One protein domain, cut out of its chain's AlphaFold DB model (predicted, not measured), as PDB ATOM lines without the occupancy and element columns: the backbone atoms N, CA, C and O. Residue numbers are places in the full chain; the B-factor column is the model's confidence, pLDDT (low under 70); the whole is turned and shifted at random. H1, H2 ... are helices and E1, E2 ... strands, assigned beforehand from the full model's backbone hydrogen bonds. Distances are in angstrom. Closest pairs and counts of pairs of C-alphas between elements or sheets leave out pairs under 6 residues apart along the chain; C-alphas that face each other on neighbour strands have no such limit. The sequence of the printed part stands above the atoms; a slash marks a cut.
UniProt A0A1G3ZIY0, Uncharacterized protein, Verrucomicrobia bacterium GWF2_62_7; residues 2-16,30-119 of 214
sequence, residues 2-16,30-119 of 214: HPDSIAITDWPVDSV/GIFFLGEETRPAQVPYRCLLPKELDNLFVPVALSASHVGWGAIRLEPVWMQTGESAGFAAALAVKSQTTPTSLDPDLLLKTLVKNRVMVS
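This is residues 2 to 16 and 30 to 119 of the 214 residues of an uncharacterized protein of Verrucomicrobia bacterium GWF2_62_7 (UniProt A0A1G3ZIY0). Look first at a short two-stranded ribbon, E1 and E2, in the middle, with the long helix H3 packed alongside E1 and running back against it. H4 crosses H3 and packs near the start of E1, H2 packs at that strand's other end, and the long loop of residues 49 to 65 leads from H1 to H2. The printed part has 105 residues with four named helices and two named strands, in the order E1 E2 H1 H2 H3 H4, and the two strands are antiparallel. By its named elements it is mostly helix, but under half of the residues, 50 of 105, are in them. It is compact, with a radius of gyration of the C-alphas of 14.2 A, yet elongated, spanning 48 by 30 by 20 A.

Begin at E1, residues 5 to 9, beside E2, residues 41 to 44: they are antiparallel neighbours at 145 degrees. Find N 41 and O 9 at 2.8 A and N 6 and O 43 at 2.9 A, within hydrogen-bond range. From E1 go to H3, residues 75 to 94: the closest C-alphas, of Ala 7 and Gln 80, are 5.6 A apart. E2 and H3 are only just apart, the closest C-alphas being 8.2 A from each other. H4, residues 104 to 113, touches H3 at a steep tilt of 64 degrees, opposite ways; H3 does this with residues 84 to 91 alone, and the closest C-alphas, of Ala 88 and Leu 107, are 6.1 A apart. H1, residues 45 to 48, is close to H3 but not clearly touching, with the C-alphas of Leu 48 and Ala 85 closest at 7.8 A. H2, residues 66 to 72, is near E2 and apart from H4. Every O i to N i+4 pair is within hydrogen-bond range in H3 and H4; H2 has 1 of 3, with 3 of 4 O i to N i+3 pairs, and H1 is too short for an i+4 pair.

Find C-alpha 5 at (162.615, 94.974, 133.371), where E1 begins; it runs 10.9 A, and E2 9.7 A. H3 starts at C-alpha 75 (167.292, 108.318, 122.689) and runs 28.5 A. H1 measures 5.9 A and H2 10.3 A. H4 runs 14.3 A to C-alpha 113 at (162.548, 86.212, 122.540).

The C-alphas farthest apart, of Gly 30 and Gln 96, are 48.0 A from each other. Residues 17 to 29 are not printed, and C-alphas 16 and 30 are 6.6 A apart across the cut. Near it, residues 14 to 15 pair antiparallel with 32 to 33. The link from H1 to H2, 17 residues, is long. No printed residue is under 70 in pLDDT.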
ATOM      1  N   HIS A   2     165.157  94.456 138.783       92.69
ATOM      2  CA  HIS A   2     163.731  94.600 138.545       92.69
ATOM      3  C   HIS A   2     163.201  93.374 137.785       92.69
ATOM      4  O   HIS A   2     163.614  93.161 136.647       92.69
ATOM      5  N   PRO A   3     162.298  92.570 138.384       93.12
ATOM      6  CA  PRO A   3     161.789  91.334 137.775       93.12
ATOM      7  C   PRO A   3     160.896  91.565 136.550       93.12
ATOM      8  O   PRO A   3     160.602  90.607 135.835       93.12
ATOM      9  N   ASP A   4     160.480  92.811 136.337       95.69
ATOM     10  CA  ASP A   4     159.656  93.339 135.251       95.69
ATOM     11  C   ASP A   4     160.447  94.307 134.348       95.69
ATOM     12  O   ASP A   4     159.875  95.241 133.795       95.69
ATOM     13  N   SER A   5     161.770  94.143 134.242       97.69
ATOM     14  CA  SER A   5     162.615  94.974 133.371       97.69
ATOM     15  C   SER A   5     162.187  94.891 131.902       97.69
ATOM     16  O   SER A   5     161.969  93.800 131.380       97.69
ATOM     17  N   ILE A   6     162.109  96.035 131.226       97.88
ATOM     18  CA  ILE A   6     161.733  96.137 129.805       97.88
ATOM     19  C   ILE A   6     162.776  96.857 128.948       97.88
ATOM     20  O   ILE A   6     162.630  96.917 127.730       97.88
ATOM     21  N   ALA A   7     163.789  97.439 129.580       97.38
ATOM     22  CA  ALA A   7     164.871  98.168 128.939       97.38
ATOM     23  C   ALA A   7     166.047  98.274 129.915       97.38
ATOM     24  O   ALA A   7     165.913  97.981 131.112       97.38
ATOM     25  N   ILE A   8     167.191  98.727 129.414       96.56
ATOM     26  CA  ILE A   8     168.355  99.064 130.227       96.56
ATOM     27  C   ILE A   8     168.831 100.478 129.907       96.56
ATOM     28  O   ILE A   8     168.630 100.987 128.812       96.56
ATOM     29  N   THR A   9     169.482 101.101 130.877       94.44
ATOM     30  CA  THR A   9     170.291 102.300 130.675       94.44
ATOM     31  C   THR A   9     171.716 101.966 131.064       94.44
ATOM     32  O   THR A   9     171.927 101.357 132.108       94.44
ATOM     33  N   ASP A  10     172.690 102.343 130.253       91.88
ATOM     34  CA  ASP A  10     174.121 102.169 130.516       91.88
ATOM     35  C   ASP A  10     174.873 103.501 130.583       91.88
ATOM     36  O   ASP A  10     175.991 103.546 131.098       91.88
ATOM     37  N   TRP A  11     174.246 104.590 130.128       91.81
ATOM     38  CA  TRP A  11     174.844 105.908 130.223       91.81
ATOM     39  C   TRP A  11     174.978 106.364 131.672       91.81
ATOM     40  O   TRP A  11     174.026 106.238 132.459       91.81
ATOM     41  N   PRO A  12     176.135 106.938 132.021       91.12
ATOM     42  CA  PRO A  12     176.345 107.462 133.350       91.12
ATOM     43  C   PRO A  12     175.412 108.605 133.710       91.12
ATOM     44  O   PRO A  12     174.972 109.370 132.858       91.12
ATOM     45  N   VAL A  13     175.157 108.781 135.005       90.12
ATOM     46  CA  VAL A  13     174.474 109.996 135.460       90.12
ATOM     47  C   VAL A  13     175.372 111.186 135.140       90.12
ATOM     48  O   VAL A  13     176.510 111.275 135.614       90.12
ATOM     49  N   ASP A  14     174.851 112.097 134.332       90.94
ATOM     50  CA  ASP A  14     175.563 113.273 133.874       90.94
ATOM     51  C   ASP A  14     174.724 114.543 134.026       90.94
ATOM     52  O   ASP A  14     173.511 114.531 134.257       90.94
ATOM     53  N   SER A  15     175.415 115.666 133.917       90.00
ATOM     54  CA  SER A  15     174.818 116.978 133.746       90.00
ATOM     55  C   SER A  15     175.687 117.761 132.781       90.00
ATOM     56  O   SER A  15     176.916 117.683 132.833       90.00
ATOM     57  N   VAL A  16     175.044 118.524 131.902       88.56
ATOM     58  CA  VAL A  16     175.714 119.381 130.925       88.56
ATOM     59  C   VAL A  16     175.587 120.825 131.390       88.56
ATOM     60  O   VAL A  16     174.513 121.263 131.797       88.56
ATOM     61  N   GLY A  30     178.141 123.280 136.871       89.50
ATOM     62  CA  GLY A  30     177.088 122.281 136.694       89.50
ATOM     63  C   GLY A  30     177.395 121.126 135.731       89.50
ATOM     64  O   GLY A  30     176.532 120.261 135.594       89.50
ATOM     65  N   ILE A  31     178.571 121.060 135.087       92.25
ATOM     66  CA  ILE A  31     178.947 119.875 134.295       92.25
ATOM     67  C   ILE A  31     179.541 118.783 135.187       92.25
ATOM     68  O   ILE A  31     180.445 119.035 135.984       92.25
ATOM     69  N   PHE A  32     179.071 117.553 135.022       90.19
ATOM     70  CA  PHE A  32     179.706 116.372 135.599       90.19
ATOM     71  C   PHE A  32     179.327 115.123 134.808       90.19
ATOM     72  O   PHE A  32     178.306 115.086 134.125       90.19
ATOM     73  N   PHE A  33     180.155 114.094 134.937       90.75
ATOM     74  CA  PHE A  33     179.951 112.790 134.324       90.75
ATOM     75  C   PHE A  33     180.402 111.722 135.318       90.75
ATOM     76  O   PHE A  33     181.588 111.643 135.632       90.75
ATOM     77  N   LEU A  34     179.458 110.941 135.845       90.56
ATOM     78  CA  LEU A  34     179.707 109.977 136.924       90.56
ATOM     79  C   LEU A  34     179.968 108.562 136.386       90.56
ATOM     80  O   LEU A  34     179.307 107.596 136.782       90.56
ATOM     81  N   GLY A  35     180.875 108.446 135.413       88.44
ATOM     82  CA  GLY A  35     181.149 107.190 134.702       88.44
ATOM     83  C   GLY A  35     181.736 106.081 135.573       88.44
ATOM     84  O   GLY A  35     181.470 104.906 135.335       88.44
ATOM     85  N   GLU A  36     182.473 106.443 136.621       88.88
ATOM     86  CA  GLU A  36     183.112 105.477 137.519       88.88
ATOM     87  C   GLU A  36     182.199 105.075 138.683       88.88
ATOM     88  O   GLU A  36     182.354 103.995 139.260       88.88
ATOM     89  N   GLU A  37     181.189 105.886 138.984       89.62
ATOM     90  CA  GLU A  37     180.276 105.733 140.116       89.62
ATOM     91  C   GLU A  37     178.950 105.083 139.719       89.62
ATOM     92  O   GLU A  37     178.286 104.458 140.547       89.62
ATOM     93  N   THR A  38     178.553 105.223 138.456       90.38
ATOM     94  CA  THR A  38     177.287 104.686 137.957       90.38
ATOM     95  C   THR A  38     177.509 103.435 137.126       90.38
ATOM     96  O   THR A  38     178.567 103.201 136.543       90.38
ATOM     97  N   ARG A  39     176.522 102.544 137.148       91.06
ATOM     98  CA  ARG A  39     176.555 101.266 136.438       91.06
ATOM     99  C   ARG A  39     175.250 101.097 135.675       91.06
ATOM    100  O   ARG A  39     174.258 101.713 136.076       91.06
ATOM    101  N   PRO A  40     175.231 100.240 134.643       93.81
ATOM    102  CA  PRO A  40     174.008  99.961 133.919       93.81
ATOM    103  C   PRO A  40     172.865  99.562 134.852       93.81
ATOM    104  O   PRO A  40     173.067  98.864 135.846       93.81
ATOM    105  N   ALA A  41     171.659 100.018 134.546       92.94
ATOM    106  CA  ALA A  41     170.472  99.799 135.352       92.94
ATOM    107  C   ALA A  41     169.302  99.332 134.488       92.94
ATOM    108  O   ALA A  41     169.235  99.586 133.290       92.94
ATOM    109  N   GLN A  42     168.370  98.635 135.125       95.94
ATOM    110  CA  GLN A  42     167.144  98.150 134.500       95.94
ATOM    111  C   GLN A  42     166.047  99.212 134.591       95.94
ATOM    112  O   GLN A  42     165.908  99.864 135.627       95.94
ATOM    113  N   VAL A  43     165.225  99.328 133.551       97.00
ATOM    114  CA  VAL A  43     164.019 100.163 133.546       97.00
ATOM    115  C   VAL A  43     162.800  99.241 133.670       97.00
ATOM    116  O   VAL A  43     162.539  98.454 132.757       97.00
ATOM    117  N   PRO A  44     162.063  99.270 134.795       96.94
ATOM    118  CA  PRO A  44     160.930  98.378 135.013       96.94
ATOM    119  C   PRO A  44     159.675  98.826 134.249       96.94
ATOM    120  O   PRO A  44     159.408 100.021 134.127       96.94
ATOM    121  N   TYR A  45     158.852  97.867 133.817       98.00
ATOM    122  CA  TYR A  45     157.604  98.091 133.076       98.00
ATOM    123  C   TYR A  45     156.668  99.088 133.765       98.00
ATOM    124  O   TYR A  45     156.115  99.980 133.122       98.00
ATOM    125  N   ARG A  46     156.554  98.998 135.097       96.56
ATOM    126  CA  ARG A  46     155.706  99.899 135.896       96.56
ATOM    127  C   ARG A  46     156.042 101.384 135.752       96.56
ATOM    128  O   ARG A  46     155.199 102.210 136.071       96.56
ATOM    129  N   CYS A  47     157.240 101.744 135.283       96.75
ATOM    130  CA  CYS A  47     157.582 103.142 135.027       96.75
ATOM    131  C   CYS A  47     156.770 103.752 133.876       96.75
ATOM    132  O   CYS A  47     156.609 104.970 133.851       96.75
ATOM    133  N   LEU A  48     156.247 102.934 132.954       97.75
ATOM    134  CA  LEU A  48     155.432 103.407 131.830       97.75
ATOM    135  C   LEU A  48     153.951 103.585 132.181       97.75
ATOM    136  O   LEU A  48     153.195 104.068 131.338       97.75
ATOM    137  N   LEU A  49     153.532 103.156 133.376       97.31
ATOM    138  CA  LEU A  49     152.131 103.051 133.768       97.31
ATOM    139  C   LEU A  49     151.720 104.240 134.654       97.31
ATOM    140  O   LEU A  49     152.247 104.389 135.763       97.31
ATOM    141  N   PRO A  50     150.771 105.084 134.213       95.38
ATOM    142  CA  PRO A  50     150.150 106.085 135.072       95.38
ATOM    143  C   PRO A  50     149.379 105.439 136.230       95.38
ATOM    144  O   PRO A  50     148.904 104.311 136.131       95.38
ATOM    145  N   LYS A  51     149.202 106.174 137.334       93.69
ATOM    146  CA  LYS A  51     148.413 105.694 138.486       93.69
ATOM    147  C   LYS A  51     146.901 105.849 138.303       93.69
ATOM    148  O   LYS A  51     146.144 105.118 138.927       93.69
ATOM    149  N   GLU A  52     146.482 106.823 137.501       95.25
ATOM    150  CA  GLU A  52     145.075 107.228 137.356       95.25
ATOM    151  C   GLU A  52     144.419 106.686 136.080       95.25
ATOM    152  O   GLU A  52     143.202 106.742 135.944       95.25
ATOM    153  N   LEU A  53     145.218 106.165 135.145       95.56
ATOM    154  CA  LEU A  53     144.768 105.650 133.854       95.56
ATOM    155  C   LEU A  53     145.304 104.237 133.674       95.56
ATOM    156  O   LEU A  53     146.499 104.000 133.840       95.56
ATOM    157  N   ASP A  54     144.430 103.308 133.303       95.31
ATOM    158  CA  ASP A  54     144.779 101.904 133.104       95.31
ATOM    159  C   ASP A  54     145.069 101.545 131.641       95.31
ATOM    160  O   ASP A  54     145.655 100.497 131.380       95.31
ATOM    161  N   ASN A  55     144.723 102.422 130.697       94.75
ATOM    162  CA  ASN A  55     144.775 102.209 129.249       94.75
ATOM    163  C   ASN A  55     145.780 103.109 128.502       94.75
ATOM    164  O   ASN A  55     145.668 103.278 127.288       94.75
ATOM    165  N   LEU A  56     146.762 103.677 129.208       95.75
ATOM    166  CA  LEU A  56     147.761 104.587 128.647       95.75
ATOM    167  C   LEU A  56     149.187 104.113 128.953       95.75
ATOM    168  O   LEU A  56     149.508 103.777 130.089       95.75
ATOM    169  N   PHE A  57     150.056 104.171 127.942       97.50
ATOM    170  CA  PHE A  57     151.504 104.043 128.101       97.50
ATOM    171  C   PHE A  57     152.181 105.405 128.003       97.50
ATOM    172  O   PHE A  57     151.869 106.192 127.109       97.50
ATOM    173  N   VAL A  58     153.166 105.651 128.866       97.12
ATOM    174  CA  VAL A  58     154.006 106.855 128.827       97.12
ATOM    175  C   VAL A  58     155.473 106.440 128.658       97.12
ATOM    176  O   VAL A  58     156.186 106.315 129.650       97.12
ATOM    177  N   PRO A  59     155.944 106.177 127.422       95.88
ATOM    178  CA  PRO A  59     157.275 105.606 127.195       95.88
ATOM    179  C   PRO A  59     158.426 106.615 127.266       95.88
ATOM    180  O   PRO A  59     159.569 106.206 127.456       95.88
ATOM    181  N   VAL A  60     158.134 107.913 127.117       94.44
ATOM    182  CA  VAL A  60     159.136 108.994 127.131       94.44
ATOM    183  C   VAL A  60     159.116 109.703 128.478       94.44
ATOM    184  O   VAL A  60     160.047 109.541 129.253       94.44
ATOM    185  N   ALA A  61     158.025 110.406 128.809       94.69
ATOM    186  CA  ALA A  61     157.819 111.087 130.097       94.69
ATOM    187  C   ALA A  61     157.484 110.110 131.248       94.69
ATOM    188  O   ALA A  61     156.600 110.363 132.066       94.69
ATOM    189  N   LEU A  62     158.147 108.954 131.246       95.56
ATOM    190  CA  LEU A  62     157.937 107.859 132.181       95.56
ATOM    191  C   LEU A  62     158.281 108.278 133.615       95.56
ATOM    192  O   LEU A  62     159.063 109.199 133.858       95.56
ATOM    193  N   SER A  63     157.726 107.560 134.587       95.50
ATOM    194  CA  SER A  63     157.974 107.818 136.005       95.50
ATOM    195  C   SER A  63     159.428 107.518 136.384       95.50
ATOM    196  O   SER A  63     159.817 106.353 136.496       95.50
ATOM    197  N   ALA A  64     160.208 108.558 136.673       94.38
ATOM    198  CA  ALA A  64     161.587 108.462 137.149       94.38
ATOM    199  C   ALA A  64     161.848 109.437 138.308       94.38
ATOM    200  O   ALA A  64     161.145 110.432 138.480       94.38
ATOM    201  N   SER A  65     162.884 109.168 139.107       92.88
ATOM    202  CA  SER A  65     163.417 110.183 140.021       92.88
ATOM    203  C   SER A  65     164.165 111.262 139.234       92.88
ATOM    204  O   SER A  65     164.592 111.027 138.104       92.88
ATOM    205  N   HIS A  66     164.390 112.424 139.854       90.31
ATOM    206  CA  HIS A  66     165.165 113.503 139.234       90.31
ATOM    207  C   HIS A  66     166.549 113.031 138.752       90.31
ATOM    208  O   HIS A  66     166.956 113.338 137.638       90.31
ATOM    209  N   VAL A  67     167.238 112.218 139.562       89.50
ATOM    210  CA  VAL A  67     168.554 111.653 139.220       89.50
ATOM    211  C   VAL A  67     168.439 110.553 138.160       89.50
ATOM    212  O   VAL A  67     169.222 110.528 137.216       89.50
ATOM    213  N   GLY A  68     167.449 109.660 138.277       89.69
ATOM    214  CA  GLY A  68     167.249 108.565 137.321       89.69
ATOM    215  C   GLY A  68     166.910 109.056 135.914       89.69
ATOM    216  O   GLY A  68     167.311 108.434 134.932       89.69
ATOM    217  N   TRP A  69     166.241 110.207 135.808       90.62
ATOM    218  CA  TRP A  69     165.973 110.855 134.527       90.62
ATOM    219  C   TRP A  69     167.255 111.198 133.760       90.62
ATOM    220  O   TRP A  69     167.265 111.089 132.538       90.62
ATOM    221  N   GLY A  70     168.347 111.539 134.457       88.12
ATOM    222  CA  GLY A  70     169.642 111.830 133.834       88.12
ATOM    223  C   GLY A  70     170.170 110.685 132.965       88.12
ATOM    224  O   GLY A  70     170.712 110.946 131.899       88.12
ATOM    225  N   ALA A  71     169.925 109.436 133.374       89.06
ATOM    226  CA  ALA A  71     170.316 108.243 132.623       89.06
ATOM    227  C   ALA A  71     169.244 107.809 131.598       89.06
ATOM    228  O   ALA A  71     169.557 107.424 130.477       89.06
ATOM    229  N   ILE A  72     167.958 107.921 131.953       92.50
ATOM    230  CA  ILE A  72     166.832 107.440 131.126       92.50
ATOM    231  C   ILE A  72     166.538 108.335 129.914       92.50
ATOM    232  O   ILE A  72     165.994 107.857 128.924       92.50
ATOM    233  N   ARG A  73     166.864 109.631 129.976       92.19
ATOM    234  CA  ARG A  73     166.500 110.643 128.961       92.19
ATOM    235  C   ARG A  73     167.166 110.476 127.589       92.19
ATOM    236  O   ARG A  73     167.074 111.387 126.771       92.19
ATOM    237  N   LEU A  74     167.915 109.402 127.376       92.94
ATOM    238  CA  LEU A  74     168.646 109.180 126.140       92.94
ATOM    239  C   LEU A  74     167.782 108.477 125.106       92.94
ATOM    240  O   LEU A  74     167.035 107.546 125.410       92.94
ATOM    241  N   GLU A  75     167.962 108.878 123.854       94.94
ATOM    242  CA  GLU A  75     167.292 108.318 122.689       94.94
ATOM    243  C   GLU A  75     167.360 106.782 122.620       94.94
ATOM    244  O   GLU A  75     166.300 106.185 122.426       94.94
ATOM    245  N   PRO A  76     168.509 106.098 122.833       93.56
ATOM    246  CA  PRO A  76     168.543 104.633 122.849       93.56
ATOM    247  C   PRO A  76     167.620 104.009 123.905       93.56
ATOM    248  O   PRO A  76     166.980 102.992 123.634       93.56
ATOM    249  N   VAL A  77     167.496 104.623 125.086       95.19
ATOM    250  CA  VAL A  77     166.606 104.125 126.145       95.19
ATOM    251  C   VAL A  77     165.148 104.357 125.755       95.19
ATOM    252  O   VAL A  77     164.332 103.447 125.889       95.19
ATOM    253  N   TRP A  78     164.812 105.523 125.195       95.62
ATOM    254  CA  TRP A  78     163.462 105.809 124.691       95.62
ATOM    255  C   TRP A  78     163.047 104.918 123.520       95.62
ATOM    256  O   TRP A  78     161.876 104.553 123.412       95.62
ATOM    257  N   MET A  79     163.990 104.531 122.658       96.62
ATOM    258  CA  MET A  79     163.741 103.543 121.610       96.62
ATOM    259  C   MET A  79     163.357 102.192 122.223       96.62
ATOM    260  O   MET A  79     162.345 101.618 121.822       96.62
ATOM    261  N   GLN A  80     164.095 101.723 123.237       96.88
ATOM    262  CA  GLN A  80     163.776 100.474 123.935       96.88
ATOM    263  C   GLN A  80     162.438 100.542 124.683       96.88
ATOM    264  O   GLN A  80     161.630  99.621 124.577       96.88
ATOM    265  N   THR A  81     162.160 101.616 125.429       97.81
ATOM    266  CA  THR A  81     160.882 101.743 126.152       97.81
ATOM    267  C   THR A  81     159.700 101.892 125.198       97.81
ATOM    268  O   THR A  81     158.633 101.343 125.474       97.81
ATOM    269  N   GLY A  82     159.880 102.578 124.066       98.00
ATOM    270  CA  GLY A  82     158.886 102.682 122.998       98.00
ATOM    271  C   GLY A  82     158.588 101.337 122.336       98.00
ATOM    272  O   GLY A  82     157.421 100.965 122.207       98.00
ATOM    273  N   GLU A  83     159.622 100.572 121.977       98.00
ATOM    274  CA  GLU A  83     159.477  99.214 121.438       98.00
ATOM    275  C   GLU A  83     158.762  98.293 122.438       98.00
ATOM    276  O   GLU A  83     157.771  97.636 122.099       98.00
ATOM    277  N   SER A  84     159.194  98.310 123.700       98.38
ATOM    278  CA  SER A  84     158.582  97.524 124.768       98.38
ATOM    279  C   SER A  84     157.124  97.904 125.030       98.38
ATOM    280  O   SER A  84     156.293  97.016 125.235       98.38
ATOM    281  N   ALA A  85     156.773  99.193 124.961       98.38
ATOM    282  CA  ALA A  85     155.385  99.650 125.030       98.38
ATOM    283  C   ALA A  85     154.549  99.130 123.847       98.38
ATOM    284  O   ALA A  85     153.400  98.735 124.038       98.38
ATOM    285  N   GLY A  86     155.123  99.066 122.641       98.31
ATOM    286  CA  GLY A  86     154.475  98.485 121.464       98.31
ATOM    287  C   GLY A  86     154.145  97.000 121.642       98.31
ATOM    288  O   GLY A  86     153.001  96.587 121.425       98.31
ATOM    289  N   PHE A  87     155.108  96.201 122.114       98.50
ATOM    290  CA  PHE A  87     154.868  94.795 122.463       98.50
ATOM    291  C   PHE A  87     153.807  94.649 123.558       98.50
ATOM    292  O   PHE A  87     152.911  93.809 123.438       98.50
ATOM    293  N   ALA A  88     153.875  95.478 124.603       98.38
ATOM    294  CA  ALA A  88     152.908  95.467 125.696       98.38
ATOM    295  C   ALA A  88     151.489  95.791 125.211       98.38
ATOM    296  O   ALA A  88     150.552  95.079 125.560       98.38
ATOM    297  N   ALA A  89     151.325  96.795 124.348       98.25
ATOM    298  CA  ALA A  89     150.037  97.149 123.759       98.25
ATOM    299  C   ALA A  89     149.445  95.997 122.935       98.25
ATOM    300  O   ALA A  89     148.276  95.650 123.106       98.25
ATOM    301  N   ALA A  90     150.257  95.354 122.090       98.25
ATOM    302  CA  ALA A  90     149.820  94.207 121.297       98.25
ATOM    303  C   ALA A  90     149.387  93.022 122.180       98.25
ATOM    304  O   ALA A  90     148.364  92.387 121.915       98.25
ATOM    305  N   LEU A  91     150.137  92.737 123.250       98.12
ATOM    306  CA  LEU A  91     149.796  91.692 124.217       98.12
ATOM    307  C   LEU A  91     148.540  92.036 125.023       98.12
ATOM    308  O   LEU A  91     147.707  91.158 125.223       98.12
ATOM    309  N   ALA A  92     148.373  93.291 125.445       97.88
ATOM    310  CA  ALA A  92     147.196  93.749 126.176       97.88
ATOM    311  C   ALA A  92     145.918  93.549 125.347       97.88
ATOM    312  O   ALA A  92     144.967  92.927 125.820       97.88
ATOM    313  N   VAL A  93     145.937  93.956 124.071       97.88
ATOM    314  CA  VAL A  93     144.824  93.726 123.133       97.88
ATOM    315  C   VAL A  93     144.557  92.232 122.947       97.88
ATOM    316  O   VAL A  93     143.411  91.796 123.049       97.88
ATOM    317  N   LYS A  94     145.601  91.427 122.708       97.69
ATOM    318  CA  LYS A  94     145.465  89.979 122.483       97.69
ATOM    319  C   LYS A  94     144.897  89.241 123.700       97.69
ATOM    320  O   LYS A  94     144.118  88.310 123.531       97.69
ATOM    321  N   SER A  95     145.291  89.653 124.900       96.62
ATOM    322  CA  SER A  95     144.847  89.067 126.167       96.62
ATOM    323  C   SER A  95     143.572  89.715 126.717       96.62
ATOM    324  O   SER A  95     143.163  89.371 127.821       96.62
ATOM    325  N   GLN A  96     142.961  90.654 125.980       97.12
ATOM    326  CA  GLN A  96     141.779  91.417 126.400       97.12
ATOM    327  C   GLN A  96     141.925  92.025 127.806       97.12
ATOM    328  O   GLN A  96     140.998  92.007 128.612       97.12
ATOM    329  N   THR A  97     143.113  92.552 128.098       97.19
ATOM    330  CA  THR A  97     143.463  93.167 129.381       97.19
ATOM    331  C   THR A  97     143.943  94.600 129.168       97.19
ATOM    332  O   THR A  97     144.203  95.029 128.043       97.19
ATOM    333  N   THR A  98     144.058  95.360 130.250       97.25
ATOM    334  CA  THR A  98     144.597  96.721 130.219       97.25
ATOM    335  C   THR A  98     146.121  96.707 130.401       97.25
ATOM    336  O   THR A  98     146.652  95.774 131.005       97.25
ATOM    337  N   PRO A  99     146.854  97.728 129.921       96.31
ATOM    338  CA  PRO A  99     148.265  97.954 130.240       96.31
ATOM    339  C   PRO A  99     148.660  97.684 131.697       96.31
ATOM    340  O   PRO A  99     149.671  97.021 131.940       96.31
ATOM    341  N   THR A 100     147.862  98.154 132.660       95.50
ATOM    342  CA  THR A 100     148.129  97.979 134.098       95.50
ATOM    343  C   THR A 100     147.839  96.576 134.620       95.50
ATOM    344  O   THR A 100     148.438  96.169 135.612       95.50
ATOM    345  N   SER A 101     146.955  95.832 133.952       96.38
ATOM    346  CA  SER A 101     146.579  94.457 134.306       96.38
ATOM    347  C   SER A 101     147.294  93.403 133.450       96.38
ATOM    348  O   SER A 101     147.033  92.206 133.587       96.38
ATOM    349  N   LEU A 102     148.180  93.823 132.544       97.31
ATOM    350  CA  LEU A 102     149.000  92.925 131.742       97.31
ATOM    351  C   LEU A 102     150.038  92.239 132.633       97.31
ATOM    352  O   LEU A 102     150.753  92.908 133.374       97.31
ATOM    353  N   ASP A 103     150.162  90.916 132.501       95.56
ATOM    354  CA  ASP A 103     151.217  90.150 133.165       95.56
ATOM    355  C   ASP A 103     152.612  90.626 132.697       95.56
ATOM    356  O   ASP A 103     152.975  90.424 131.528       95.56
ATOM    357  N   PRO A 104     153.431  91.227 133.582       95.50
ATOM    358  CA  PRO A 104     154.761  91.690 133.213       95.50
ATOM    359  C   PRO A 104     155.707  90.548 132.826       95.50
ATOM    360  O   PRO A 104     156.637  90.767 132.050       95.50
ATOM    361  N   ASP A 105     155.496  89.326 133.330       95.38
ATOM    362  CA  ASP A 105     156.339  88.180 132.984       95.38
ATOM    363  C   ASP A 105     156.060  87.688 131.556       95.38
ATOM    364  O   ASP A 105     156.995  87.341 130.831       95.38
ATOM    365  N   LEU A 106     154.800  87.744 131.106       96.56
ATOM    366  CA  LEU A 106     154.426  87.516 129.707       96.56
ATOM    367  C   LEU A 106     155.107  88.520 128.766       96.56
ATOM    368  O   LEU A 106     155.653  88.123 127.727       96.56
ATOM    369  N   LEU A 107     155.109  89.807 129.130       98.06
ATOM    370  CA  LEU A 107     155.815  90.840 128.370       98.06
ATOM    371  C   LEU A 107     157.318  90.559 128.346       98.06
ATOM    372  O   LEU A 107     157.894  90.437 127.268       98.06
ATOM    373  N   LEU A 108     157.941  90.362 129.509       97.38
ATOM    374  CA  LEU A 108     159.369  90.066 129.626       97.38
ATOM    375  C   LEU A 108     159.771  88.860 128.764       97.38
ATOM    376  O   LEU A 108     160.741  88.934 128.010       97.38
ATOM    377  N   LYS A 109     159.007  87.761 128.816       97.44
ATOM    378  CA  LYS A 109     159.239  86.570 127.982       97.44
ATOM    379  C   LYS A 109     159.155  86.879 126.488       97.44
ATOM    380  O   LYS A 109     159.881  86.274 125.701       97.44
ATOM    381  N   THR A 110     158.269  87.787 126.095       97.81
ATOM    382  CA  THR A 110     158.123  88.235 124.705       97.81
ATOM    383  C   THR A 110     159.318  89.082 124.276       97.81
ATOM    384  O   THR A 110     159.890  88.824 123.219       97.81
ATOM    385  N   LEU A 111     159.760  90.021 125.112       98.31
ATOM    386  CA  LEU A 111     160.895  90.905 124.837       98.31
ATOM    387  C   LEU A 111     162.199  90.128 124.631       98.31
ATOM    388  O   LEU A 111     162.859  90.280 123.604       98.31
ATOM    389  N   VAL A 112     162.529  89.207 125.542       97.88
ATOM    390  CA  VAL A 112     163.783  88.438 125.445       97.88
ATOM    391  C   VAL A 112     163.816  87.509 124.228       97.88
ATOM    392  O   VAL A 112     164.880  87.288 123.650       97.88
ATOM    393  N   LYS A 113     162.659  86.988 123.789       96.56
ATOM    394  CA  LYS A 113     162.548  86.212 122.540       96.56
ATOM    395  C   LYS A 113     162.826  87.066 121.309       96.56
ATOM    396  O   LYS A 113     163.450  86.574 120.375       96.56
ATOM    397  N   ASN A 114     162.391  88.323 121.334       96.75
ATOM    398  CA  ASN A 114     162.619  89.303 120.274       96.75
ATOM    399  C   ASN A 114     163.967  90.031 120.411       96.75
ATOM    400  O   ASN A 114     164.203  91.004 119.712       96.75
ATOM    401  N   ARG A 115     164.872  89.539 121.273       96.25
ATOM    402  CA  ARG A 115     166.224  90.086 121.479       96.25
ATOM    403  C   ARG A 115     166.262  91.525 122.002       96.25
ATOM    404  O   ARG A 115     167.296  92.177 121.896       96.25
ATOM    405  N   VAL A 116     165.200  91.977 122.665       96.81
ATOM    406  CA  VAL A 116     165.248  93.217 123.447       96.81
ATOM    407  C   VAL A 116     166.118  92.983 124.684       96.81
ATOM    408  O   VAL A 116     165.960  91.990 125.403       96.81
ATOM    409  N   MET A 117     167.068  93.887 124.913       96.94
ATOM    410  CA  MET A 117     167.991  93.823 126.042       96.94
ATOM    411  C   MET A 117     167.312  94.360 127.305       96.94
ATOM    412  O   MET A 117     167.005  95.542 127.410       96.94
ATOM    413  N   VAL A 118     167.080  93.477 128.274       97.62
ATOM    414  CA  VAL A 118     166.385  93.776 129.544       97.62
ATOM    415  C   VAL A 118     167.286  93.571 130.764       97.62
ATOM    416  O   VAL A 118     166.942  93.976 131.875       97.62
ATOM    417  N   SER A 119     168.447  92.948 130.566       97.12
ATOM    418  CA  SER A 119     169.520  92.796 131.542       97.12
ATOM    419  C   SER A 119     170.856  93.090 130.865       97.12
ATOM    420  O   SER A 119     171.127  92.602 129.766       97.12
TER     421      SER A 119